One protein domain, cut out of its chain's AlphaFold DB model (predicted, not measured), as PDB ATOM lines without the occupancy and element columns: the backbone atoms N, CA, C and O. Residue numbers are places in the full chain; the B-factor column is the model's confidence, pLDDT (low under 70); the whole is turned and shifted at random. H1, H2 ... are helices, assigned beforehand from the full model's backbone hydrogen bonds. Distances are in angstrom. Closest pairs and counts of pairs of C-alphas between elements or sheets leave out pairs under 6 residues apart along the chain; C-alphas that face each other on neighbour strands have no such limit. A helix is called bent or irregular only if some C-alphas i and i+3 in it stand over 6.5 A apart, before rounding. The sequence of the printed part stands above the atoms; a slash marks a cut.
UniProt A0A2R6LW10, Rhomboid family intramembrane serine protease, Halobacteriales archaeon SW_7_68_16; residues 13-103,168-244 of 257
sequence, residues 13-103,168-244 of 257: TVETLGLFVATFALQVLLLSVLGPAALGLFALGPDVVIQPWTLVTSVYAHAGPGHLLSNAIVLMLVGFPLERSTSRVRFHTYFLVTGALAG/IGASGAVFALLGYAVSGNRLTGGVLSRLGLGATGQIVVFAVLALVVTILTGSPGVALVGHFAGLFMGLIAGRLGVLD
ATOM      1  N   THR A  13      42.924 111.262 -55.122       97.75
ATOM      2  CA  THR A  13      42.606 111.453 -56.544       97.75
ATOM      3  C   THR A  13      43.873 111.720 -57.349       97.75
ATOM      4  O   THR A  13      44.112 111.052 -58.354       97.75
ATOM      5  N   VAL A  14      44.725 112.648 -56.896       97.75
ATOM      6  CA  VAL A  14      46.003 112.959 -57.563       97.75
ATOM      7  C   VAL A  14      46.935 111.751 -57.564       97.75
ATOM      8  O   VAL A  14      47.575 111.471 -58.574       97.75
ATOM      9  N   GLU A  15      46.983 110.996 -56.470       97.88
ATOM     10  CA  GLU A  15      47.755 109.755 -56.399       97.88
ATOM     11  C   GLU A  15      47.265 108.719 -57.407       97.88
ATOM     12  O   GLU A  15      48.072 108.128 -58.117       97.88
ATOM     13  N   THR A  16      45.949 108.538 -57.519       98.44
ATOM     14  CA  THR A  16      45.345 107.598 -58.474       98.44
ATOM     15  C   THR A  16      45.633 108.012 -59.919       98.44
ATOM     16  O   THR A  16      45.990 107.171 -60.743       98.44
ATOM     17  N   LEU A  17      45.573 109.311 -60.227       98.50
ATOM     18  CA  LEU A  17      45.997 109.847 -61.526       98.50
ATOM     19  C   LEU A  17      47.489 109.597 -61.782       98.50
ATOM     20  O   LEU A  17      47.874 109.216 -62.887       98.50
ATOM     21  N   GLY A  18      48.327 109.766 -60.757       98.31
ATOM     22  CA  GLY A  18      49.744 109.421 -60.806       98.31
ATOM     23  C   GLY A  18      49.965 107.941 -61.119       98.31
ATOM     24  O   GLY A  18      50.783 107.619 -61.979       98.31
ATOM     25  N   LEU A  19      49.188 107.047 -60.498       98.38
ATOM     26  CA  LEU A  19      49.210 105.612 -60.783       98.38
ATOM     27  C   LEU A  19      48.776 105.312 -62.223       98.38
ATOM     28  O   LEU A  19      49.449 104.529 -62.887       98.38
ATOM     29  N   PHE A  20      47.739 105.970 -62.754       98.38
ATOM     30  CA  PHE A  20      47.351 105.806 -64.165       98.38
ATOM     31  C   PHE A  20      48.502 106.135 -65.108       98.38
ATOM     32  O   PHE A  20      48.817 105.352 -66.004       98.38
ATOM     33  N   VAL A  21      49.139 107.288 -64.903       98.56
ATOM     34  CA  VAL A  21      50.237 107.747 -65.759       98.56
ATOM     35  C   VAL A  21      51.450 106.832 -65.618       98.56
ATOM     36  O   VAL A  21      52.017 106.421 -66.630       98.56
ATOM     37  N   ALA A  22      51.832 106.468 -64.392       98.44
ATOM     38  CA  ALA A  22      52.979 105.604 -64.135       98.44
ATOM     39  C   ALA A  22      52.782 104.197 -64.718       98.44
ATOM     40  O   ALA A  22      53.660 103.694 -65.421       98.44
ATOM     41  N   THR A  23      51.622 103.573 -64.484       98.44
ATOM     42  CA  THR A  23      51.304 102.250 -65.033       98.44
ATOM     43  C   THR A  23      51.229 102.290 -66.554       98.44
ATOM     44  O   THR A  23      51.803 101.419 -67.200       98.44
ATOM     45  N   PHE A  24      50.598 103.309 -67.142       98.12
ATOM     46  CA  PHE A  24      50.522 103.438 -68.597       98.12
ATOM     47  C   PHE A  24      51.899 103.675 -69.234       98.12
ATOM     48  O   PHE A  24      52.211 103.073 -70.260       98.12
ATOM     49  N   ALA A  25      52.761 104.486 -68.616       98.38
ATOM     50  CA  ALA A  25      54.129 104.687 -69.090       98.38
ATOM     51  C   ALA A  25      54.947 103.385 -69.043       98.38
ATOM     52  O   ALA A  25      55.611 103.039 -70.022       98.38
ATOM     53  N   LEU A  26      54.855 102.632 -67.940       98.25
ATOM     54  CA  LEU A  26      55.505 101.327 -67.814       98.25
ATOM     55  C   LEU A  26      54.959 100.325 -68.840       98.25
ATOM     56  O   LEU A  26      55.733  99.608 -69.467       98.25
ATOM     57  N   GLN A  27      53.644 100.306 -69.053       97.44
ATOM     58  CA  GLN A  27      52.988  99.478 -70.062       97.44
ATOM     59  C   GLN A  27      53.525  99.780 -71.465       97.44
ATOM     60  O   GLN A  27      53.917  98.862 -72.180       97.44
ATOM     61  N   VAL A  28      53.588 101.056 -71.855       97.25
ATOM     62  CA  VAL A  28      54.118 101.478 -73.162       97.25
ATOM     63  C   VAL A  28      55.589 101.085 -73.319       97.25
ATOM     64  O   VAL A  28      55.976 100.590 -74.378       97.25
ATOM     65  N   LEU A  29      56.401 101.253 -72.271       97.81
ATOM     66  CA  LEU A  29      57.808 100.854 -72.277       97.81
ATOM     67  C   LEU A  29      57.979  99.336 -72.438       97.81
ATOM     68  O   LEU A  29      58.780  98.884 -73.249       97.81
ATOM     69  N   LEU A  30      57.233  98.526 -71.687       96.56
ATOM     70  CA  LEU A  30      57.360  97.071 -71.785       96.56
ATOM     71  C   LEU A  30      56.836  96.542 -73.120       96.56
ATOM     72  O   LEU A  30      57.447  95.642 -73.687       96.56
ATOM     73  N   LEU A  31      55.771  97.130 -73.668       93.88
ATOM     74  CA  LEU A  31      55.295  96.797 -75.011       93.88
ATOM     75  C   LEU A  31      56.327  97.142 -76.093       93.88
ATOM     76  O   LEU A  31      56.441  96.401 -77.068       93.88
ATOM     77  N   SER A  32      57.094  98.228 -75.937       95.25
ATOM     78  CA  SER A  32      58.114  98.611 -76.921       95.25
ATOM     79  C   SER A  32      59.369  97.734 -76.866       95.25
ATOM     80  O   SER A  32      59.978  97.491 -77.905       95.25
ATOM     81  N   VAL A  33      59.734  97.226 -75.684       97.19
ATOM     82  CA  VAL A  33      60.933  96.390 -75.487       97.19
ATOM     83  C   VAL A  33      60.648  94.897 -75.676       97.19
ATOM     84  O   VAL A  33      61.448  94.189 -76.282       97.19
ATOM     85  N   LEU A  34      59.521  94.403 -75.156       94.56
ATOM     86  CA  LEU A  34      59.176  92.974 -75.104       94.56
ATOM     87  C   LEU A  34      58.110  92.575 -76.140       94.56
ATOM     88  O   LEU A  34      57.797  91.392 -76.290       94.56
ATOM     89  N   GLY A  35      57.545  93.547 -76.860       93.62
ATOM     90  CA  GLY A  35      56.512  93.328 -77.865       93.62
ATOM     91  C   GLY A  35      55.112  93.074 -77.285       93.62
ATOM     92  O   GLY A  35      54.880  93.224 -76.081       93.62
ATOM     93  N   PRO A  36      54.148  92.661 -78.132       89.25
ATOM     94  CA  PRO A  36      52.733  92.543 -77.758       89.25
ATOM     95  C   PRO A  36      52.440  91.581 -76.597       89.25
ATOM     96  O   PRO A  36      51.442  91.753 -75.902       89.25
ATOM     97  N   ALA A  37      53.309  90.593 -76.356       87.44
ATOM     98  CA  ALA A  37      53.153  89.637 -75.261       87.44
ATOM     99  C   ALA A  37      53.173  90.307 -73.873       87.44
ATOM    100  O   ALA A  37      52.546  89.802 -72.942       87.44
ATOM    101  N   ALA A  38      53.822  91.471 -73.735       90.31
ATOM    102  CA  ALA A  38      53.840  92.221 -72.480       90.31
ATOM    103  C   ALA A  38      52.459  92.739 -72.053       90.31
ATOM    104  O   ALA A  38      52.286  93.069 -70.881       90.31
ATOM    105  N   LEU A  39      51.465  92.775 -72.953       90.19
ATOM    106  CA  LEU A  39      50.098  93.163 -72.600       90.19
ATOM    107  C   LEU A  39      49.511  92.264 -71.500       90.19
ATOM    108  O   LEU A  39      48.792  92.765 -70.639       90.19
ATOM    109  N   GLY A  40      49.880  90.977 -71.473       89.06
ATOM    110  CA  GLY A  40      49.431  90.033 -70.443       89.06
ATOM    111  C   GLY A  40      49.818  90.444 -69.017       89.06
ATOM    112  O   GLY A  40      49.104  90.131 -68.077       89.06
ATOM    113  N   LEU A  41      50.877  91.244 -68.840       92.62
ATOM    114  CA  LEU A  41      51.284  91.747 -67.521       92.62
ATOM    115  C   LEU A  41      50.305  92.784 -66.941       92.62
ATOM    116  O   LEU A  41      50.305  93.044 -65.733       92.62
ATOM    117  N   PHE A  42      49.488  93.393 -67.801       96.38
ATOM    118  CA  PHE A  42      48.608  94.506 -67.459       96.38
ATOM    119  C   PHE A  42      47.138  94.177 -67.648       96.38
ATOM    120  O   PHE A  42      46.310  94.696 -66.914       96.38
ATOM    121  N   ALA A  43      46.795  93.358 -68.635       94.31
ATOM    122  CA  ALA A  43      45.411  93.084 -68.959       94.31
ATOM    123  C   ALA A  43      44.880  91.887 -68.167       94.31
ATOM    124  O   ALA A  43      45.495  90.825 -68.125       94.31
ATOM    125  N   LEU A  44      43.709  92.059 -67.560       93.56
ATOM    126  CA  LEU A  44      43.023  90.997 -66.837       93.56
ATOM    127  C   LEU A  44      42.344  90.054 -67.831       93.56
ATOM    128  O   LEU A  44      41.583  90.495 -68.694       93.56
ATOM    129  N   GLY A  45      42.599  88.756 -67.685       89.56
ATOM    130  CA  GLY A  45      42.025  87.705 -68.517       89.56
ATOM    131  C   GLY A  45      41.602  86.466 -67.713       89.56
ATOM    132  O   GLY A  45      41.710  86.441 -66.486       89.56
ATOM    133  N   PRO A  46      41.105  85.415 -68.389       83.50
ATOM    134  CA  PRO A  46      40.727  84.131 -67.793       83.50
ATOM    135  C   PRO A  46      41.880  83.425 -67.069       83.50
ATOM    136  O   PRO A  46      41.655  82.577 -66.212       83.50
ATOM    137  N   ASP A  47      43.115  83.784 -67.397       83.88
ATOM    138  CA  ASP A  47      44.346  83.311 -66.782       83.88
ATOM    139  C   ASP A  47      44.690  84.034 -65.469       83.88
ATOM    140  O   ASP A  47      45.791  83.864 -64.954       83.88
ATOM    141  N   VAL A  48      43.751  84.776 -64.869       87.94
ATOM    142  CA  VAL A  48      43.916  85.475 -63.577       87.94
ATOM    143  C   VAL A  48      44.466  84.589 -62.452       87.94
ATOM    144  O   VAL A  48      45.169  85.074 -61.574       87.94
ATOM    145  N   VAL A  49      44.203  83.277 -62.472       88.75
ATOM    146  CA  VAL A  49      44.768  82.333 -61.486       88.75
ATOM    147  C   VAL A  49      46.287  82.191 -61.644       88.75
ATOM    148  O   VAL A  49      47.001  82.025 -60.659       88.75
ATOM    149  N   ILE A  50      46.783  82.273 -62.880       90.44
ATOM    150  CA  ILE A  50      48.208  82.207 -63.223       90.44
ATOM    151  C   ILE A  50      48.845  83.598 -63.106       90.44
ATOM    152  O   ILE A  50      49.988  83.716 -62.669       90.44
ATOM    153  N   GLN A  51      48.095  84.647 -63.457       91.19
ATOM    154  CA  GLN A  51      48.540  86.039 -63.447       91.19
ATOM    155  C   GLN A  51      47.736  86.896 -62.449       91.19
ATOM    156  O   GLN A  51      47.085  87.863 -62.852       91.19
ATOM    157  N   PRO A  52      47.759  86.596 -61.135       94.88
ATOM    158  CA  PRO A  52      46.880  87.246 -60.154       94.88
ATOM    159  C   PRO A  52      47.154  88.741 -59.979       94.88
ATOM    160  O   PRO A  52      46.263  89.495 -59.589       94.88
ATOM    161  N   TRP A  53      48.363  89.202 -60.313       97.06
ATOM    162  CA  TRP A  53      48.706  90.626 -60.302       97.06
ATOM    163  C   TRP A  53      47.861  91.447 -61.285       97.06
ATOM    164  O   TRP A  53      47.686  92.646 -61.066       97.06
ATOM    165  N   THR A  54      47.291  90.822 -62.324       96.38
ATOM    166  CA  THR A  54      46.418  91.497 -63.298       96.38
ATOM    167  C   THR A  54      45.124  92.012 -62.679       96.38
ATOM    168  O   THR A  54      44.547  92.959 -63.207       96.38
ATOM    169  N   LEU A  55      44.713  91.509 -61.507       96.94
ATOM    170  CA  LEU A  55      43.634  92.110 -60.707       96.94
ATOM    171  C   LEU A  55      43.945  93.550 -60.293       96.94
ATOM    172  O   LEU A  55      43.032  94.346 -60.104       96.94
ATOM    173  N   VAL A  56      45.228  93.877 -60.145       98.12
ATOM    174  CA  VAL A  56      45.695  95.204 -59.751       98.12
ATOM    175  C   VAL A  56      46.130  95.998 -60.971       98.12
ATOM    176  O   VAL A  56      45.662  97.116 -61.172       98.12
ATOM    177  N   THR A  57      47.011  95.443 -61.805       97.75
ATOM    178  CA  THR A  57      47.601  96.199 -62.919       97.75
ATOM    179  C   THR A  57      46.556  96.616 -63.952       97.75
ATOM    180  O   THR A  57      46.645  97.734 -64.458       97.75
ATOM    181  N   SER A  58      45.514  95.808 -64.187       97.06
ATOM    182  CA  SER A  58      44.439  96.141 -65.140       97.06
ATOM    183  C   SER A  58      43.618  97.363 -64.757       97.06
ATOM    184  O   SER A  58      43.147  98.072 -65.648       97.06
ATOM    185  N   VAL A  59      43.496  97.643 -63.456       98.19
ATOM    186  CA  VAL A  59      42.740  98.786 -62.931       98.19
ATOM    187  C   VAL A  59      43.434 100.108 -63.262       98.19
ATOM    188  O   VAL A  59      42.763 101.116 -63.459       98.19
ATOM    189  N   TYR A  60      44.766 100.122 -63.354       98.38
ATOM    190  CA  TYR A  60      45.543 101.340 -63.619       98.38
ATOM    191  C   TYR A  60      46.083 101.418 -65.056       98.38
ATOM    192  O   TYR A  60      46.457 102.494 -65.528       98.38
ATOM    193  N   ALA A  61      46.125 100.292 -65.769       97.62
ATOM    194  CA  ALA A  61      46.554 100.212 -67.158       97.62
ATOM    195  C   ALA A  61      45.477 100.734 -68.120       97.62
ATOM    196  O   ALA A  61      44.291 100.752 -67.801       97.62
ATOM    197  N   HIS A  62      45.879 101.174 -69.314       95.88
ATOM    198  CA  HIS A  62      44.963 101.803 -70.269       95.88
ATOM    199  C   HIS A  62      45.243 101.357 -71.705       95.88
ATOM    200  O   HIS A  62      46.385 101.160 -72.110       95.88
ATOM    201  N   ALA A  63      44.185 101.243 -72.511       92.00
ATOM    202  CA  ALA A  63      44.289 100.847 -73.921       92.00
ATOM    203  C   ALA A  63      44.989 101.899 -74.808       92.00
ATOM    204  O   ALA A  63      45.447 101.588 -75.903       92.00
ATOM    205  N   GLY A  64      45.065 103.151 -74.351       93.94
ATOM    206  CA  GLY A  64      45.723 104.234 -75.070       93.94
ATOM    207  C   GLY A  64      45.511 105.600 -74.409       93.94
ATOM    208  O   GLY A  64      44.744 105.705 -73.446       93.94
ATOM    209  N   PRO A  65      46.132 106.668 -74.944       94.88
ATOM    210  CA  PRO A  65      46.115 107.995 -74.325       94.88
ATOM    211  C   PRO A  65      44.710 108.594 -74.182       94.88
ATOM    212  O   PRO A  65      44.396 109.182 -73.153       94.88
ATOM    213  N   GLY A  66      43.834 108.409 -75.177       94.12
ATOM    214  CA  GLY A  66      42.446 108.884 -75.102       94.12
ATOM    215  C   GLY A  66      41.620 108.158 -74.033       94.12
ATOM    216  O   GLY A  66      40.801 108.773 -73.348       94.12
ATOM    217  N   HIS A  67      41.878 106.861 -73.834       91.81
ATOM    218  CA  HIS A  67      41.231 106.084 -72.776       91.81
ATOM    219  C   HIS A  67      41.729 106.515 -71.385       91.81
ATOM    220  O   HIS A  67      40.930 106.643 -70.461       91.81
ATOM    221  N   LEU A  68      43.023 106.818 -71.245       96.38
ATOM    222  CA  LEU A  68      43.582 107.397 -70.020       96.38
ATOM    223  C   LEU A  68      42.974 108.769 -69.725       96.38
ATOM    224  O   LEU A  68      42.487 108.998 -68.623       96.38
ATOM    225  N   LEU A  69      42.961 109.669 -70.712       97.12
ATOM    226  CA  LEU A  69      42.471 111.035 -70.534       97.12
ATOM    227  C   LEU A  69      40.990 111.070 -70.134       97.12
ATOM    228  O   LEU A  69      40.620 111.801 -69.220       97.12
ATOM    229  N   SER A  70      40.146 110.271 -70.788       93.06
ATOM    230  CA  SER A  70      38.718 110.196 -70.449       93.06
ATOM    231  C   SER A  70      38.488 109.692 -69.020       93.06
ATOM    232  O   SER A  70      37.742 110.328 -68.275       93.06
ATOM    233  N   ASN A  71      39.176 108.627 -68.592       95.62
ATOM    234  CA  ASN A  71      39.095 108.153 -67.205       95.62
ATOM    235  C   ASN A  71      39.636 109.183 -66.211       95.62
ATOM    236  O   ASN A  71      39.016 109.399 -65.174       95.62
ATOM    237  N   ALA A  72      40.745 109.853 -66.531       98.19
ATOM    238  CA  ALA A  72      41.318 110.898 -65.692       98.19
ATOM    239  C   ALA A  72      40.341 112.061 -65.479       98.19
ATOM    240  O   ALA A  72      40.166 112.513 -64.351       98.19
ATOM    241  N   ILE A  73      39.663 112.519 -66.537       97.69
ATOM    242  CA  ILE A  73      38.659 113.589 -66.444       97.69
ATOM    243  C   ILE A  73      37.512 113.174 -65.528       97.69
ATOM    244  O   ILE A  73      37.181 113.909 -64.598       97.69
ATOM    245  N   VAL A  74      36.921 112.000 -65.751       95.62
ATOM    246  CA  VAL A  74      35.796 111.546 -64.924       95.62
ATOM    247  C   VAL A  74      36.245 111.330 -63.478       95.62
ATOM    248  O   VAL A  74      35.558 111.787 -62.568       95.62
ATOM    249  N   LEU A  75      37.422 110.733 -63.256       98.00
ATOM    250  CA  LEU A  75      38.012 110.568 -61.928       98.00
ATOM    251  C   LEU A  75      38.223 111.912 -61.227       98.00
ATOM    252  O   LEU A  75      37.909 112.016 -60.051       98.00
ATOM    253  N   MET A  76      38.701 112.952 -61.910       97.88
ATOM    254  CA  MET A  76      38.814 114.284 -61.307       97.88
ATOM    255  C   MET A  76      37.443 114.831 -60.893       97.88
ATOM    256  O   MET A  76      37.300 115.368 -59.796       97.88
ATOM    257  N   LEU A  77      36.422 114.667 -61.740       97.19
ATOM    258  CA  LEU A  77      35.075 115.168 -61.463       97.19
ATOM    259  C   LEU A  77      34.430 114.496 -60.244       97.19
ATOM    260  O   LEU A  77      33.764 115.178 -59.467       97.19
ATOM    261  N   VAL A  78      34.617 113.184 -60.065       96.50
ATOM    262  CA  VAL A  78      33.991 112.429 -58.960       96.50
ATOM    263  C   VAL A  78      34.904 112.258 -57.745       96.50
ATOM    264  O   VAL A  78      34.430 112.257 -56.612       96.50
ATOM    265  N   GLY A  79      36.212 112.150 -57.958       96.94
ATOM    266  CA  GLY A  79      37.216 111.877 -56.933       96.94
ATOM    267  C   GLY A  79      37.471 113.069 -56.019       96.94
ATOM    268  O   GLY A  79      37.405 112.910 -54.802       96.94
ATOM    269  N   PHE A  80      37.665 114.275 -56.569       96.62
ATOM    270  CA  PHE A  80      37.938 115.470 -55.755       96.62
ATOM    271  C   PHE A  80      36.818 115.827 -54.764       96.62
ATOM    272  O   PHE A  80      37.125 116.255 -53.650       96.62
ATOM    273  N   PRO A  81      35.522 115.693 -55.110       94.62
ATOM    274  CA  PRO A  81      34.460 115.831 -54.121       94.62
ATOM    275  C   PRO A  81      34.493 114.730 -53.057       94.62
ATOM    276  O   PRO A  81      34.368 115.042 -51.875       94.62
ATOM    277  N   LEU A  82      34.675 113.468 -53.465       93.88
ATOM    278  CA  LEU A  82      34.612 112.317 -52.561       93.88
ATOM    279  C   LEU A  82      35.772 112.279 -51.571       93.88
ATOM    280  O   LEU A  82      35.552 111.993 -50.399       93.88
ATOM    281  N   GLU A  83      36.991 112.616 -51.993       94.56
ATOM    282  CA  GLU A  83      38.178 112.560 -51.128       94.56
ATOM    283  C   GLU A  83      38.115 113.501 -49.918       94.56
ATOM    284  O   GLU A  83      38.856 113.317 -48.960       94.56
ATOM    285  N   ARG A  84      37.206 114.485 -49.929       92.19
ATOM    286  CA  ARG A  84      36.977 115.392 -48.793       92.19
ATOM    287  C   ARG A  84      36.213 114.737 -47.647       92.19
ATOM    288  O   ARG A  84      36.249 115.257 -46.537       92.19
ATOM    289  N   SER A  85      35.493 113.650 -47.918       89.69
ATOM    290  CA  SER A  85      34.648 112.950 -46.947       89.69
ATOM    291  C   SER A  85      35.082 111.509 -46.685       89.69
ATOM    292  O   SER A  85      34.419 110.828 -45.915       89.69
ATOM    293  N   THR A  86      36.177 111.040 -47.291       92.62
ATOM    294  CA  THR A  86      36.717 109.688 -47.083       92.62
ATOM    295  C   THR A  86      38.175 109.740 -46.649       92.62
ATOM    296  O   THR A  86      38.899 110.692 -46.932       92.62
ATOM    297  N   SER A  87      38.646 108.671 -46.010       93.25
ATOM    298  CA  SER A  87      40.075 108.486 -45.783       93.25
ATOM    299  C   SER A  87      40.792 108.035 -47.060       93.25
ATOM    300  O   SER A  87      40.211 107.394 -47.943       93.25
ATOM    301  N   ARG A  88      42.097 108.322 -47.123       93.81
ATOM    302  CA  ARG A  88      42.986 107.908 -48.218       93.81
ATOM    303  C   ARG A  88      42.987 106.394 -48.442       93.81
ATOM    304  O   ARG A  88      42.922 105.946 -49.581       93.81
ATOM    305  N   VAL A  89      43.032 105.611 -47.362       94.25
ATOM    306  CA  VAL A  89      43.021 104.140 -47.441       94.25
ATOM    307  C   VAL A  89      41.693 103.647 -48.007       94.25
ATOM    308  O   VAL A  89      41.698 102.849 -48.937       94.25
ATOM    309  N   ARG A  90      40.560 104.172 -47.519       95.12
ATOM    310  CA  ARG A  90      39.228 103.808 -48.031       95.12
ATOM    311  C   ARG A  90      39.092 104.105 -49.513       95.12
ATOM    312  O   ARG A  90      38.635 103.234 -50.243       95.12
ATOM    313  N   PHE A  91      39.542 105.280 -49.955       97.12
ATOM    314  CA  PHE A  91      39.501 105.661 -51.364       97.12
ATOM    315  C   PHE A  91      40.235 104.639 -52.239       97.12
ATOM    316  O   PHE A  91      39.639 104.069 -53.147       97.12
ATOM    317  N   HIS A  92      41.506 104.357 -51.931       97.88
ATOM    318  CA  HIS A  92      42.331 103.454 -52.740       97.88
ATOM    319  C   HIS A  92      41.869 102.001 -52.667       97.88
ATOM    320  O   HIS A  92      41.815 101.323 -53.692       97.88
ATOM    321  N   THR A  93      41.488 101.517 -51.481       97.62
ATOM    322  CA  THR A  93      40.938 100.165 -51.328       97.62
ATOM    323  C   THR A  93      39.635 100.020 -52.104       97.62
ATOM    324  O   THR A  93      39.472  99.048 -52.835       97.62
ATOM    325  N   TYR A  94      38.730 100.993 -52.003       98.31
ATOM    326  CA  TYR A  94      37.471 100.976 -52.738       98.31
ATOM    327  C   TYR A  94      37.700 101.011 -54.247       98.31
ATOM    328  O   TYR A  94      37.137 100.188 -54.970       98.31
ATOM    329  N   PHE A  95      38.562 101.916 -54.715       98.62
ATOM    330  CA  PHE A  95      38.902 102.061 -56.126       98.62
ATOM    331  C   PHE A  95      39.464 100.757 -56.703       98.62
ATOM    332  O   PHE A  95      38.966 100.244 -57.703       98.62
ATOM    333  N   LEU A  96      40.451 100.172 -56.022       98.69
ATOM    334  CA  LEU A  96      41.089  98.933 -56.450       98.69
ATOM    335  C   LEU A  96      40.119  97.746 -56.438       98.69
ATOM    336  O   LEU A  96      40.026  97.017 -57.422       98.69
ATOM    337  N   VAL A  97      39.390  97.546 -55.336       98.50
ATOM    338  CA  VAL A  97      38.504  96.385 -55.167       98.50
ATOM    339  C   VAL A  97      37.340  96.441 -56.150       98.50
ATOM    340  O   VAL A  97      37.066  95.453 -56.825       98.50
ATOM    341  N   THR A  98      36.669  97.586 -56.276       98.44
ATOM    342  CA  THR A  98      35.547  97.716 -57.219       98.44
ATOM    343  C   THR A  98      36.007  97.625 -58.671       98.44
ATOM    344  O   THR A  98      35.327  96.984 -59.471       98.44
ATOM    345  N   GLY A  99      37.184  98.168 -59.004       98.19
ATOM    346  CA  GLY A  99      37.812  97.999 -60.315       98.19
ATOM    347  C   GLY A  99      38.100  96.536 -60.645       98.19
ATOM    348  O   GLY A  99      37.684  96.051 -61.696       98.19
ATOM    349  N   ALA A 100      38.738  95.812 -59.724       98.12
ATOM    350  CA  ALA A 100      39.049  94.395 -59.893       98.12
ATOM    351  C   ALA A 100      37.777  93.542 -60.033       98.12
ATOM    352  O   ALA A 100      37.688  92.711 -60.935       98.12
ATOM    353  N   LEU A 101      36.764  93.772 -59.191       97.88
ATOM    354  CA  LEU A 101      35.484  93.057 -59.259       97.88
ATOM    355  C   LEU A 101      34.722  93.346 -60.558       97.88
ATOM    356  O   LEU A 101      34.168  92.426 -61.158       97.88
ATOM    357  N   ALA A 102      34.724  94.597 -61.023       96.31
ATOM    358  CA  ALA A 102      34.141  94.965 -62.309       96.31
ATOM    359  C   ALA A 102      34.873  94.281 -63.476       96.31
ATOM    360  O   ALA A 102      34.230  93.757 -64.387       96.31
ATOM    361  N   GLY A 103      36.207  94.231 -63.426       94.62
ATOM    362  CA  GLY A 103      37.017  93.522 -64.412       94.62
ATOM    363  C   GLY A 103      36.750  92.017 -64.423       94.62
ATOM    364  O   GLY A 103      36.555  91.435 -65.487       94.62
ATOM    365  N   ILE A 168      41.205  95.971 -69.649       91.50
ATOM    366  CA  ILE A 168      42.210  96.977 -69.329       91.50
ATOM    367  C   ILE A 168      41.514  98.331 -69.195       91.50
ATOM    368  O   ILE A 168      40.786  98.751 -70.101       91.50
ATOM    369  N   GLY A 169      41.717  99.015 -68.075       90.88
ATOM    370  CA  GLY A 169      41.141 100.333 -67.844       90.88
ATOM    371  C   GLY A 169      40.522 100.502 -66.465       90.88
ATOM    372  O   GLY A 169      39.917  99.594 -65.898       90.88
ATOM    373  N   ALA A 170      40.595 101.737 -65.985       94.44
ATOM    374  CA  ALA A 170      40.071 102.151 -64.692       94.44
ATOM    375  C   ALA A 170      38.545 102.338 -64.650       94.44
ATOM    376  O   ALA A 170      37.983 102.638 -63.594       94.44
ATOM    377  N   SER A 171      37.858 102.195 -65.784       94.19
ATOM    378  CA  SER A 171      36.475 102.645 -65.939       94.19
ATOM    379  C   SER A 171      35.512 101.961 -64.974       94.19
ATOM    380  O   SER A 171      34.679 102.641 -64.388       94.19
ATOM    381  N   GLY A 172      35.656 100.660 -64.699       95.12
ATOM    382  CA  GLY A 172      34.839  99.975 -63.688       95.12
ATOM    383  C   GLY A 172      34.902 100.643 -62.304       95.12
ATOM    384  O   GLY A 172      33.866 100.882 -61.684       95.12
ATOM    385  N   ALA A 173      36.100 101.029 -61.858       97.81
ATOM    386  CA  ALA A 173      36.306 101.734 -60.592       97.81
ATOM    387  C   ALA A 173      35.781 103.179 -60.632       97.81
ATOM    388  O   ALA A 173      35.156 103.656 -59.685       97.81
ATOM    389  N   VAL A 174      35.977 103.877 -61.753       97.06
ATOM    390  CA  VAL A 174      35.456 105.237 -61.958       97.06
ATOM    391  C   VAL A 174      33.923 105.254 -61.938       97.06
ATOM    392  O   VAL A 174      33.321 106.107 -61.287       97.06
ATOM    393  N   PHE A 175      33.277 104.288 -62.593       96.38
ATOM    394  CA  PHE A 175      31.826 104.113 -62.548       96.38
ATOM    395  C   PHE A 175      31.339 103.741 -61.141       96.38
ATOM    396  O   PHE A 175      30.266 104.194 -60.741       96.38
ATOM    397  N   ALA A 176      32.125 102.995 -60.358       98.19
ATOM    398  CA  ALA A 176      31.817 102.740 -58.953       98.19
ATOM    399  C   ALA A 176      31.841 104.024 -58.109       98.19
ATOM    400  O   ALA A 176      30.877 104.294 -57.394       98.19
ATOM    401  N   LEU A 177      32.864 104.875 -58.255       97.81
ATOM    402  CA  LEU A 177      32.890 106.193 -57.604       97.81
ATOM    403  C   LEU A 177      31.723 107.084 -58.054       97.81
ATOM    404  O   LEU A 177      31.101 107.748 -57.226       97.81
ATOM    405  N   LEU A 178      31.383 107.073 -59.346       96.38
ATOM    406  CA  LEU A 178      30.223 107.797 -59.870       96.38
ATOM    407  C   LEU A 178      28.917 107.305 -59.224       96.38
ATOM    408  O   LEU A 178      28.123 108.115 -58.750       96.38
ATOM    409  N   GLY A 179      28.701 105.989 -59.160       97.00
ATOM    410  CA  GLY A 179      27.532 105.397 -58.505       97.00
ATOM    411  C   GLY A 179      27.466 105.721 -57.015       97.00
ATOM    412  O   GLY A 179      26.390 106.044 -56.498       97.00
ATOM    413  N   TYR A 180      28.616 105.706 -56.336       97.44
ATOM    414  CA  TYR A 180      28.716 106.115 -54.938       97.44
ATOM    415  C   TYR A 180      28.272 107.569 -54.775       97.44
ATOM    416  O   TYR A 180      27.378 107.854 -53.985       97.44
ATOM    417  N   ALA A 181      28.820 108.487 -55.576       95.12
ATOM    418  CA  ALA A 181      28.479 109.907 -55.514       95.12
ATOM    419  C   ALA A 181      26.984 110.171 -55.786       95.12
ATOM    420  O   ALA A 181      26.369 111.022 -55.137       95.12
ATOM    421  N   VAL A 182      26.376 109.422 -56.715       94.50
ATOM    422  CA  VAL A 182      24.951 109.544 -57.072       94.50
ATOM    423  C   VAL A 182      24.025 109.075 -55.947       94.50
ATOM    424  O   VAL A 182      22.986 109.694 -55.715       94.50
ATOM    425  N   SER A 183      24.368 107.994 -55.251       94.06
ATOM    426  CA  SER A 183      23.493 107.362 -54.249       94.06
ATOM    427  C   SER A 183      23.793 107.766 -52.802       94.06
ATOM    428  O   SER A 183      22.884 107.745 -51.975       94.06
ATOM    429  N   GLY A 184      25.028 108.180 -52.508       90.12
ATOM    430  CA  GLY A 184      25.511 108.534 -51.169       90.12
ATOM    431  C   GLY A 184      25.166 109.949 -50.709       90.12
ATOM    432  O   GLY A 184      25.637 110.397 -49.671       90.12
ATOM    433  N   ASN A 185      24.340 110.683 -51.460       88.75
ATOM    434  CA  ASN A 185      23.912 112.026 -51.077       88.75
ATOM    435  C   ASN A 185      22.476 112.043 -50.512       88.75
ATOM    436  O   ASN A 185      21.601 111.257 -50.886       88.75
ATOM    437  N   ARG A 186      22.220 113.002 -49.610       82.00
ATOM    438  CA  ARG A 186      20.927 113.156 -48.911       82.00
ATOM    439  C   ARG A 186      19.749 113.402 -49.856       82.00
ATOM    440  O   ARG A 186      18.623 113.049 -49.514       82.00
ATOM    441  N   LEU A 187      19.995 113.998 -51.025       85.56
ATOM    442  CA  LEU A 187      18.956 114.261 -52.019       85.56
ATOM    443  C   LEU A 187      18.384 112.943 -52.549       85.56
ATOM    444  O   LEU A 187      17.175 112.727 -52.456       85.56
ATOM    445  N   THR A 188      19.242 112.037 -53.019       84.62
ATOM    446  CA  THR A 188      18.822 110.718 -53.509       84.62
ATOM    447  C   THR A 188      18.153 109.902 -52.403       84.62
ATOM    448  O   THR A 188      17.082 109.336 -52.626       84.62
ATOM    449  N   GLY A 189      18.702 109.916 -51.181       80.56
ATOM    450  CA  GLY A 189      18.078 109.261 -50.023       80.56
ATOM    451  C   GLY A 189      16.663 109.776 -49.726       80.56
ATOM    452  O   GLY A 189      15.747 108.988 -49.481       80.56
ATOM    453  N   GLY A 190      16.454 111.093 -49.820       82.44
ATOM    454  CA  GLY A 190      15.143 111.721 -49.665       82.44
ATOM    455  C   GLY A 190      14.155 111.338 -50.770       82.44
ATOM    456  O   GLY A 190      13.000 111.040 -50.474       82.44
ATOM    457  N   VAL A 191      14.597 111.293 -52.033       84.69
ATOM    458  CA  VAL A 191      13.758 110.875 -53.173       84.69
ATOM    459  C   VAL A 191      13.319 109.417 -53.029       84.69
ATOM    460  O   VAL A 191      12.125 109.135 -53.109       84.69
ATOM    461  N   LEU A 192      14.252 108.500 -52.752       87.31
ATOM    462  CA  LEU A 192      13.941 107.077 -52.575       87.31
ATOM    463  C   LEU A 192      12.966 106.845 -51.411       87.31
ATOM    464  O   LEU A 192      12.049 106.033 -51.526       87.31
ATOM    465  N   SER A 193      13.126 107.604 -50.323       85.06
ATOM    466  CA  SER A 193      12.233 107.544 -49.160       85.06
ATOM    467  C   SER A 193      10.834 108.084 -49.475       85.06
ATOM    468  O   SER A 193       9.844 107.489 -49.059       85.06
ATOM    469  N   ARG A 194      10.724 109.170 -50.255       89.81
ATOM    470  CA  ARG A 194       9.430 109.725 -50.700       89.81
ATOM    471  C   ARG A 194       8.667 108.787 -51.631       89.81
ATOM    472  O   ARG A 194       7.444 108.779 -51.604       89.81
ATOM    473  N   LEU A 195       9.382 108.000 -52.430       89.38
ATOM    474  CA  LEU A 195       8.791 106.959 -53.271       89.38
ATOM    475  C   LEU A 195       8.380 105.708 -52.472       89.38
ATOM    476  O   LEU A 195       7.814 104.784 -53.049       89.38
ATOM    477  N   GLY A 196       8.674 105.651 -51.165       87.94
ATOM    478  CA  GLY A 196       8.350 104.505 -50.315       87.94
ATOM    479  C   GLY A 196       9.072 103.219 -50.724       87.94
ATOM    480  O   GLY A 196       8.581 102.125 -50.453       87.94
ATOM    481  N   LEU A 197      10.218 103.323 -51.408       89.69
ATOM    482  CA  LEU A 197      10.919 102.154 -51.935       89.69
ATOM    483  C   LEU A 197      11.640 101.401 -50.814       89.69
ATOM    484  O   LEU A 197      12.610 101.901 -50.238       89.69
ATOM    485  N   GLY A 198      11.215 100.162 -50.564       90.75
ATOM    486  CA  GLY A 198      11.973  99.201 -49.760       90.75
ATOM    487  C   GLY A 198      13.294  98.791 -50.429       90.75
ATOM    488  O   GLY A 198      13.581  99.182 -51.562       90.75
ATOM    489  N   ALA A 199      14.091  97.961 -49.752       89.75
ATOM    490  CA  ALA A 199      15.410  97.536 -50.240       89.75
ATOM    491  C   ALA A 199      15.360  96.939 -51.659       89.75
ATOM    492  O   ALA A 199      16.134  97.334 -52.526       89.75
ATOM    493  N   THR A 200      14.389  96.063 -51.932       93.19
ATOM    494  CA  THR A 200      14.196  95.464 -53.261       93.19
ATOM    495  C   THR A 200      13.885  96.511 -54.328       93.19
ATOM    496  O   THR A 200      14.453  96.465 -55.415       93.19
ATOM    497  N   GLY A 201      13.025  97.487 -54.018       91.81
ATOM    498  CA  GLY A 201      12.695  98.570 -54.946       91.81
ATOM    499  C   GLY A 201      13.915  99.431 -55.280       91.81
ATOM    500  O   GLY A 201      14.135  99.759 -56.442       91.81
ATOM    501  N   GLN A 202      14.751  99.730 -54.284       92.50
ATOM    502  CA  GLN A 202      16.006 100.463 -54.486       92.50
ATOM    503  C   GLN A 202      16.992  99.669 -55.351       92.50
ATOM    504  O   GLN A 202      17.549 100.226 -56.291       92.50
ATOM    505  N   ILE A 203      17.145  98.362 -55.100       93.94
ATOM    506  CA  ILE A 203      17.993  97.475 -55.913       93.94
ATOM    507  C   ILE A 203      17.547  97.484 -57.379       93.94
ATOM    508  O   ILE A 203      18.384  97.634 -58.266       93.94
ATOM    509  N   VAL A 204      16.241  97.368 -57.643       95.19
ATOM    510  CA  VAL A 204      15.704  97.402 -59.012       95.19
ATOM    511  C   VAL A 204      15.989  98.746 -59.677       95.19
ATOM    512  O   VAL A 204      16.485  98.772 -60.800       95.19
ATOM    513  N   VAL A 205      15.742  99.863 -58.987       94.31
ATOM    514  CA  VAL A 205      16.038 101.204 -59.519       94.31
ATOM    515  C   VAL A 205      17.527 101.362 -59.822       94.31
ATOM    516  O   VAL A 205      17.877 101.866 -60.886       94.31
ATOM    517  N   PHE A 206      18.408 100.903 -58.934       96.44
ATOM    518  CA  PHE A 206      19.850 100.971 -59.149       96.44
ATOM    519  C   PHE A 206      20.307 100.096 -60.311       96.44
ATOM    520  O   PHE A 206      21.118 100.546 -61.116       96.44
ATOM    521  N   ALA A 207      19.763  98.885 -60.449       95.56
ATOM    522  CA  ALA A 207      20.060  98.009 -61.575       95.56
ATOM    523  C   ALA A 207      19.595  98.629 -62.903       95.56
ATOM    524  O   ALA A 207      20.352  98.653 -63.870       95.56
ATOM    525  N   VAL A 208      18.383  99.193 -62.944       95.44
ATOM    526  CA  VAL A 208      17.856  99.877 -64.135       95.44
ATOM    527  C   VAL A 208      18.701 101.100 -64.479       95.44
ATOM    528  O   VAL A 208      19.093 101.258 -65.632       95.44
ATOM    529  N   LEU A 209      19.034 101.940 -63.496       94.00
ATOM    530  CA  LEU A 209      19.890 103.107 -63.707       94.00
ATOM    531  C   LEU A 209      21.266 102.694 -64.239       94.00
ATOM    532  O   LEU A 209      21.733 103.261 -65.228       94.00
ATOM    533  N   ALA A 210      21.893 101.688 -63.624       93.31
ATOM    534  CA  ALA A 210      23.193 101.190 -64.048       93.31
ATOM    535  C   ALA A 210      23.161 100.657 -65.485       93.31
ATOM    536  O   ALA A 210      24.057 100.959 -66.278       93.31
ATOM    537  N   LEU A 211      22.108  99.915 -65.840       92.06
ATOM    538  CA  LEU A 211      21.897  99.387 -67.184       92.06
ATOM    539  C   LEU A 211      21.708 100.508 -68.208       92.06
ATOM    540  O   LEU A 211      22.390 100.522 -69.230       92.06
ATOM    541  N   VAL A 212      20.827 101.470 -67.923       90.38
ATOM    542  CA  VAL A 212      20.548 102.603 -68.815       90.38
ATOM    543  C   VAL A 212      21.814 103.414 -69.065       90.38
ATOM    544  O   VAL A 212      22.177 103.633 -70.217       90.38
ATOM    545  N   VAL A 213      22.533 103.814 -68.014       88.38
ATOM    546  CA  VAL A 213      23.774 104.592 -68.160       88.38
ATOM    547  C   VAL A 213      24.826 103.801 -68.939       88.38
ATOM    548  O   VAL A 213      25.497 104.363 -69.802       88.38
ATOM    549  N   THR A 214      24.944 102.496 -68.695       85.38
ATOM    550  CA  THR A 214      25.903 101.635 -69.402       85.38
ATOM    551  C   THR A 214      25.583 101.527 -70.890       85.38
ATOM    552  O   THR A 214      26.489 101.608 -71.712       85.38
ATOM    553  N   ILE A 215      24.306 101.397 -71.260       85.62
ATOM    554  CA  ILE A 215      23.881 101.369 -72.667       85.62
ATOM    555  C   ILE A 215      24.135 102.728 -73.329       85.62
ATOM    556  O   ILE A 215      24.677 102.778 -74.429       85.62
ATOM    557  N   LEU A 216      23.789 103.829 -72.655       84.94
ATOM    558  CA  LEU A 216      23.928 105.184 -73.202       84.94
ATOM    559  C   LEU A 216      25.384 105.638 -73.352       84.94
ATOM    560  O   LEU A 216      25.686 106.444 -74.226       84.94
ATOM    561  N   THR A 217      26.281 105.141 -72.501       76.31
ATOM    562  CA  THR A 217      27.723 105.437 -72.563       76.31
ATOM    563  C   THR A 217      28.518 104.357 -73.302       76.31
ATOM    564  O   THR A 217      29.730 104.479 -73.482       76.31
ATOM    565  N   GLY A 218      27.841 103.295 -73.737       74.62
ATOM    566  CA  GLY A 218      28.434 102.161 -74.416       74.62
ATOM    567  C   GLY A 218      28.934 102.504 -75.814       74.62
ATOM    568  O   GLY A 218      28.278 103.198 -76.582       74.62
ATOM    569  N   SER A 219      30.098 101.969 -76.171       69.81
ATOM    570  CA  SER A 219      30.612 101.975 -77.545       69.81
ATOM    571  C   SER A 219      31.056 100.562 -77.936       69.81
ATOM    572  O   SER A 219      31.357  99.753 -77.049       69.81
ATOM    573  N   PRO A 220      31.100 100.223 -79.239       67.31
ATOM    574  CA  PRO A 220      31.599  98.926 -79.686       67.31
ATOM    575  C   PRO A 220      32.999  98.638 -79.122       67.31
ATOM    576  O   PRO A 220      33.877  99.495 -79.174       67.31
ATOM    577  N   GLY A 221      33.201  97.442 -78.566       61.94
ATOM    578  CA  GLY A 221      34.485  97.023 -77.984       61.94
ATOM    579  C   GLY A 221      34.762  97.505 -76.553       61.94
ATOM    580  O   GLY A 221      35.814  97.184 -76.010       61.94
ATOM    581  N   VAL A 222      33.839  98.236 -75.918       69.88
ATOM    582  CA  VAL A 222      33.979  98.710 -74.529       69.88
ATOM    583  C   VAL A 222      33.497  97.662 -73.523       69.88
ATOM    584  O   VAL A 222      32.631  96.831 -73.815       69.88
ATOM    585  N   ALA A 223      34.059  97.708 -72.315       75.38
ATOM    586  CA  ALA A 223      33.749  96.790 -71.234       75.38
ATOM    587  C   ALA A 223      32.369  97.050 -70.571       75.38
ATOM    588  O   ALA A 223      32.288  97.457 -69.411       75.38
ATOM    589  N   LEU A 224      31.267  96.844 -71.309       85.56
ATOM    590  CA  LEU A 224      29.899  97.132 -70.852       85.56
ATOM    591  C   LEU A 224      29.527  96.413 -69.547       85.56
ATOM    592  O   LEU A 224      28.922  97.027 -68.671       85.56
ATOM    593  N   VAL A 225      29.898  95.139 -69.381       89.25
ATOM    594  CA  VAL A 225      29.572  94.409 -68.142       89.25
ATOM    595  C   VAL A 225      30.349  94.998 -66.971       89.25
ATOM    596  O   VAL A 225      29.791  95.163 -65.890       89.25
ATOM    597  N   GLY A 226      31.611  95.374 -67.196       91.31
ATOM    598  CA  GLY A 226      32.437  96.027 -66.183       91.31
ATOM    599  C   GLY A 226      31.870  97.385 -65.765       91.31
ATOM    600  O   GLY A 226      31.786  97.670 -64.573       91.31
ATOM    601  N   HIS A 227      31.409  98.200 -66.719       92.69
ATOM    602  CA  HIS A 227      30.770  99.490 -66.427       92.69
ATOM    603  C   HIS A 227      29.489  99.314 -65.609       92.69
ATOM    604  O   HIS A 227      29.312  99.988 -64.592       92.69
ATOM    605  N   PHE A 228      28.634  98.370 -66.013       95.12
ATOM    606  CA  PHE A 228      27.416  98.038 -65.281       95.12
ATOM    607  C   PHE A 228      27.730  97.579 -63.855       95.12
ATOM    608  O   PHE A 228      27.169  98.118 -62.901       95.12
ATOM    609  N   ALA A 229      28.642  96.614 -63.705       96.38
ATOM    610  CA  ALA A 229      29.017  96.056 -62.412       96.38
ATOM    611  C   ALA A 229      29.599  97.135 -61.492       96.38
ATOM    612  O   ALA A 229      29.156  97.267 -60.352       96.38
ATOM    613  N   GLY A 230      30.535  97.940 -62.003       97.62
ATOM    614  CA  GLY A 230      31.121  99.072 -61.292       97.62
ATOM    615  C   GLY A 230      30.055 100.046 -60.801       97.62
ATOM    616  O   GLY A 230      29.937 100.280 -59.600       97.62
ATOM    617  N   LEU A 231      29.217 100.551 -61.710       97.56
ATOM    618  CA  LEU A 231      28.168 101.517 -61.385       97.56
ATOM    619  C   LEU A 231      27.156 100.969 -60.377       97.56
ATOM    620  O   LEU A 231      26.789 101.665 -59.431       97.56
ATOM    621  N   PHE A 232      26.725  99.720 -60.550       98.25
ATOM    622  CA  PHE A 232      25.778  99.070 -59.651       98.25
ATOM    623  C   PHE A 232      26.361  98.874 -58.244       98.25
ATOM    624  O   PHE A 232      25.717  99.249 -57.264       98.25
ATOM    625  N   MET A 233      27.599  98.375 -58.132       98.50
ATOM    626  CA  MET A 233      28.316  98.301 -56.851       98.50
ATOM    627  C   MET A 233      28.460  99.687 -56.213       98.50
ATOM    628  O   MET A 233      28.264  99.827 -55.008       98.50
ATOM    629  N   GLY A 234      28.731 100.713 -57.024       98.00
ATOM    630  CA  GLY A 234      28.752 102.117 -56.622       98.00
ATOM    631  C   GLY A 234      27.457 102.586 -55.977       98.00
ATOM    632  O   GLY A 234      27.468 103.109 -54.866       98.00
ATOM    633  N   LEU A 235      26.330 102.365 -56.653       97.69
ATOM    634  CA  LEU A 235      25.004 102.767 -56.180       97.69
ATOM    635  C   LEU A 235      24.616 102.073 -54.865       97.69
ATOM    636  O   LEU A 235      24.006 102.678 -53.984       97.69
ATOM    637  N   ILE A 236      24.995 100.804 -54.707       97.38
ATOM    638  CA  ILE A 236      24.785 100.074 -53.454       97.38
ATOM    639  C   ILE A 236      25.708 100.614 -52.356       97.38
ATOM    640  O   ILE A 236      25.249 100.901 -51.252       97.38
ATOM    641  N   ALA A 237      26.993 100.804 -52.654       96.69
ATOM    642  CA  ALA A 237      27.980 101.278 -51.691       96.69
ATOM    643  C   ALA A 237      27.679 102.694 -51.183       96.69
ATOM    644  O   ALA A 237      27.800 102.940 -49.985       96.69
ATOM    645  N   GLY A 238      27.244 103.605 -52.059       95.44
ATOM    646  CA  GLY A 238      26.840 104.951 -51.652       95.44
ATOM    647  C   GLY A 238      25.584 104.922 -50.792       95.44
ATOM    648  O   GLY A 238      25.528 105.597 -49.769       95.44
ATOM    649  N   ARG A 239      24.613 104.051 -51.100       93.81
ATOM    650  CA  ARG A 239      23.445 103.856 -50.228       93.81
ATOM    651  C   ARG A 239      23.821 103.358 -48.827       93.81
ATOM    652  O   ARG A 239      23.096 103.662 -47.876       93.81
ATOM    653  N   LEU A 240      24.902 102.591 -48.719       93.25
ATOM    654  CA  LEU A 240      25.421 102.038 -47.468       93.25
ATOM    655  C   LEU A 240      26.451 102.943 -46.766       93.25
ATOM    656  O   LEU A 240      26.842 102.613 -45.654       93.25
ATOM    657  N   GLY A 241      26.886 104.049 -47.381       93.31
ATOM    658  CA  GLY A 241      27.884 104.954 -46.794       93.31
ATOM    659  C   GLY A 241      29.286 104.344 -46.671       93.31
ATOM    660  O   GLY A 241      30.022 104.668 -45.749       93.31
ATOM    661  N   VAL A 242      29.676 103.430 -47.569       95.00
ATOM    662  CA  VAL A 242      30.938 102.656 -47.458       95.00
ATOM    663  C   VAL A 242      32.209 103.524 -47.389       95.00
ATOM    664  O   VAL A 242      33.213 103.087 -46.828       95.00
ATOM    665  N   LEU A 243      32.199 104.729 -47.967       92.44
ATOM    666  CA  LEU A 243      33.335 105.660 -47.930       92.44
ATOM    667  C   LEU A 243      33.205 106.720 -46.829       92.44
ATOM    668  O   LEU A 243      34.121 107.525 -46.664       92.44
ATOM    669  N   ASP A 244      32.104 106.735 -46.079       88.44
ATOM    670  CA  ASP A 244      31.902 107.711 -45.015       88.44
ATOM    671  C   ASP A 244      32.856 107.403 -43.843       88.44
ATOM    672  O   ASP A 244      33.259 106.249 -43.673       88.44
TER     673      ASP A 244
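Overview. This is residues 13 to 103 and 168 to 244 of the 257 residues of the protein "Rhomboid family intramembrane serine protease" of Halobacteriales archaeon SW_7_68_16 (UniProt A0A2R6LW10). Picture an elongated body of helices with H7 in its core: H5 packs on H7, H10 on H7 and H9 on H10, while H6 crosses H7. The first part of H1 packs beside H5, and its last part runs out to one end of the long axis, where residues 32 to 37 stick out; H8 lies at the other end. The printed part has 168 residues with ten named helices, H1 to H10 in order, and no named strand: the class is all helix. It is compact, with a radius of gyration of the C-alphas of 16.5 A, and spans 59 by 31 by 29 A.

Along the chain. Find C-alpha 13 at (42.606, 111.453, -56.544); from there H1, residues 13 to 34, runs 31.0 A to C-alpha 34 at (59.176, 92.974, -75.104). Next come H2, residues 36 to 41, then H3, residues 46 to 49, irregular with C-alphas 46 and 49 7.7 A apart, and H4, residues 54 to 60. H5, residues 65 to 82, is 25.0 A long with a kink of 32 degrees near residue 76, and H6, residues 88 to 103, is 22.5 A long. Past the cut look for H7, residues 171 to 183, 18.1 A, and H8, residues 186 to 194, 12.1 A. H9, residues 199 to 217, runs 26.7 A, and H10, residues 224 to 240, runs 24.3 A to (25.421, 102.038, -47.468).

Arrangement. Start at H1: its residues 13 to 21 touch H5, closest at the C-alphas of Thr 13 and Gly 79, 5.4 A, at a shallow tilt of 20 degrees, opposite ways. H1 and H2 form a helical hairpin, with the C-alphas of Leu 31 and Ala 38 closest at 5.4 A. H3 touches no helix. H4 touches H6, closest at C-alphas 55 and 100, 5.2 A. H5 touches H7 at C-alphas 75 and 174, their closest, 5.9 A. H6 touches H7 at a steep tilt of 62 degrees, with C-alphas 99 and 173 closest at 4.0 A. H7 and H10 touch, with C-alphas 176 and 234 closest at 3.9 A. H8 is close to but not clearly touching H7, C-alphas 183 and 189 being closest at 7.1 A. H9 and H10 form a helical hairpin, closest at C-alphas 210 and 228, 5.4 A. Every O i to N i+4 pair is within hydrogen-bond range in H1, H6, H7, H8, H9 and H10, against 13 of 14 in H5, 1 of 3 in H4, with 2 of 4 O i to N i+3 pairs, and 0 of 2 in H2, with 3 of 3; H3 is too short for an i+4 pair.

Size, cuts and confidence. The C-alphas of Val 33 and Gly 196 are the two farthest apart, 58.9 A. Residues 104 to 167 are not printed, and C-alphas 103 and 168 are 7.9 A apart across the cut. Of the links printed whole, none is long. Look for low confidence at residues 219 to 222, under 70; the mean pLDDT of the printed part is 93.0.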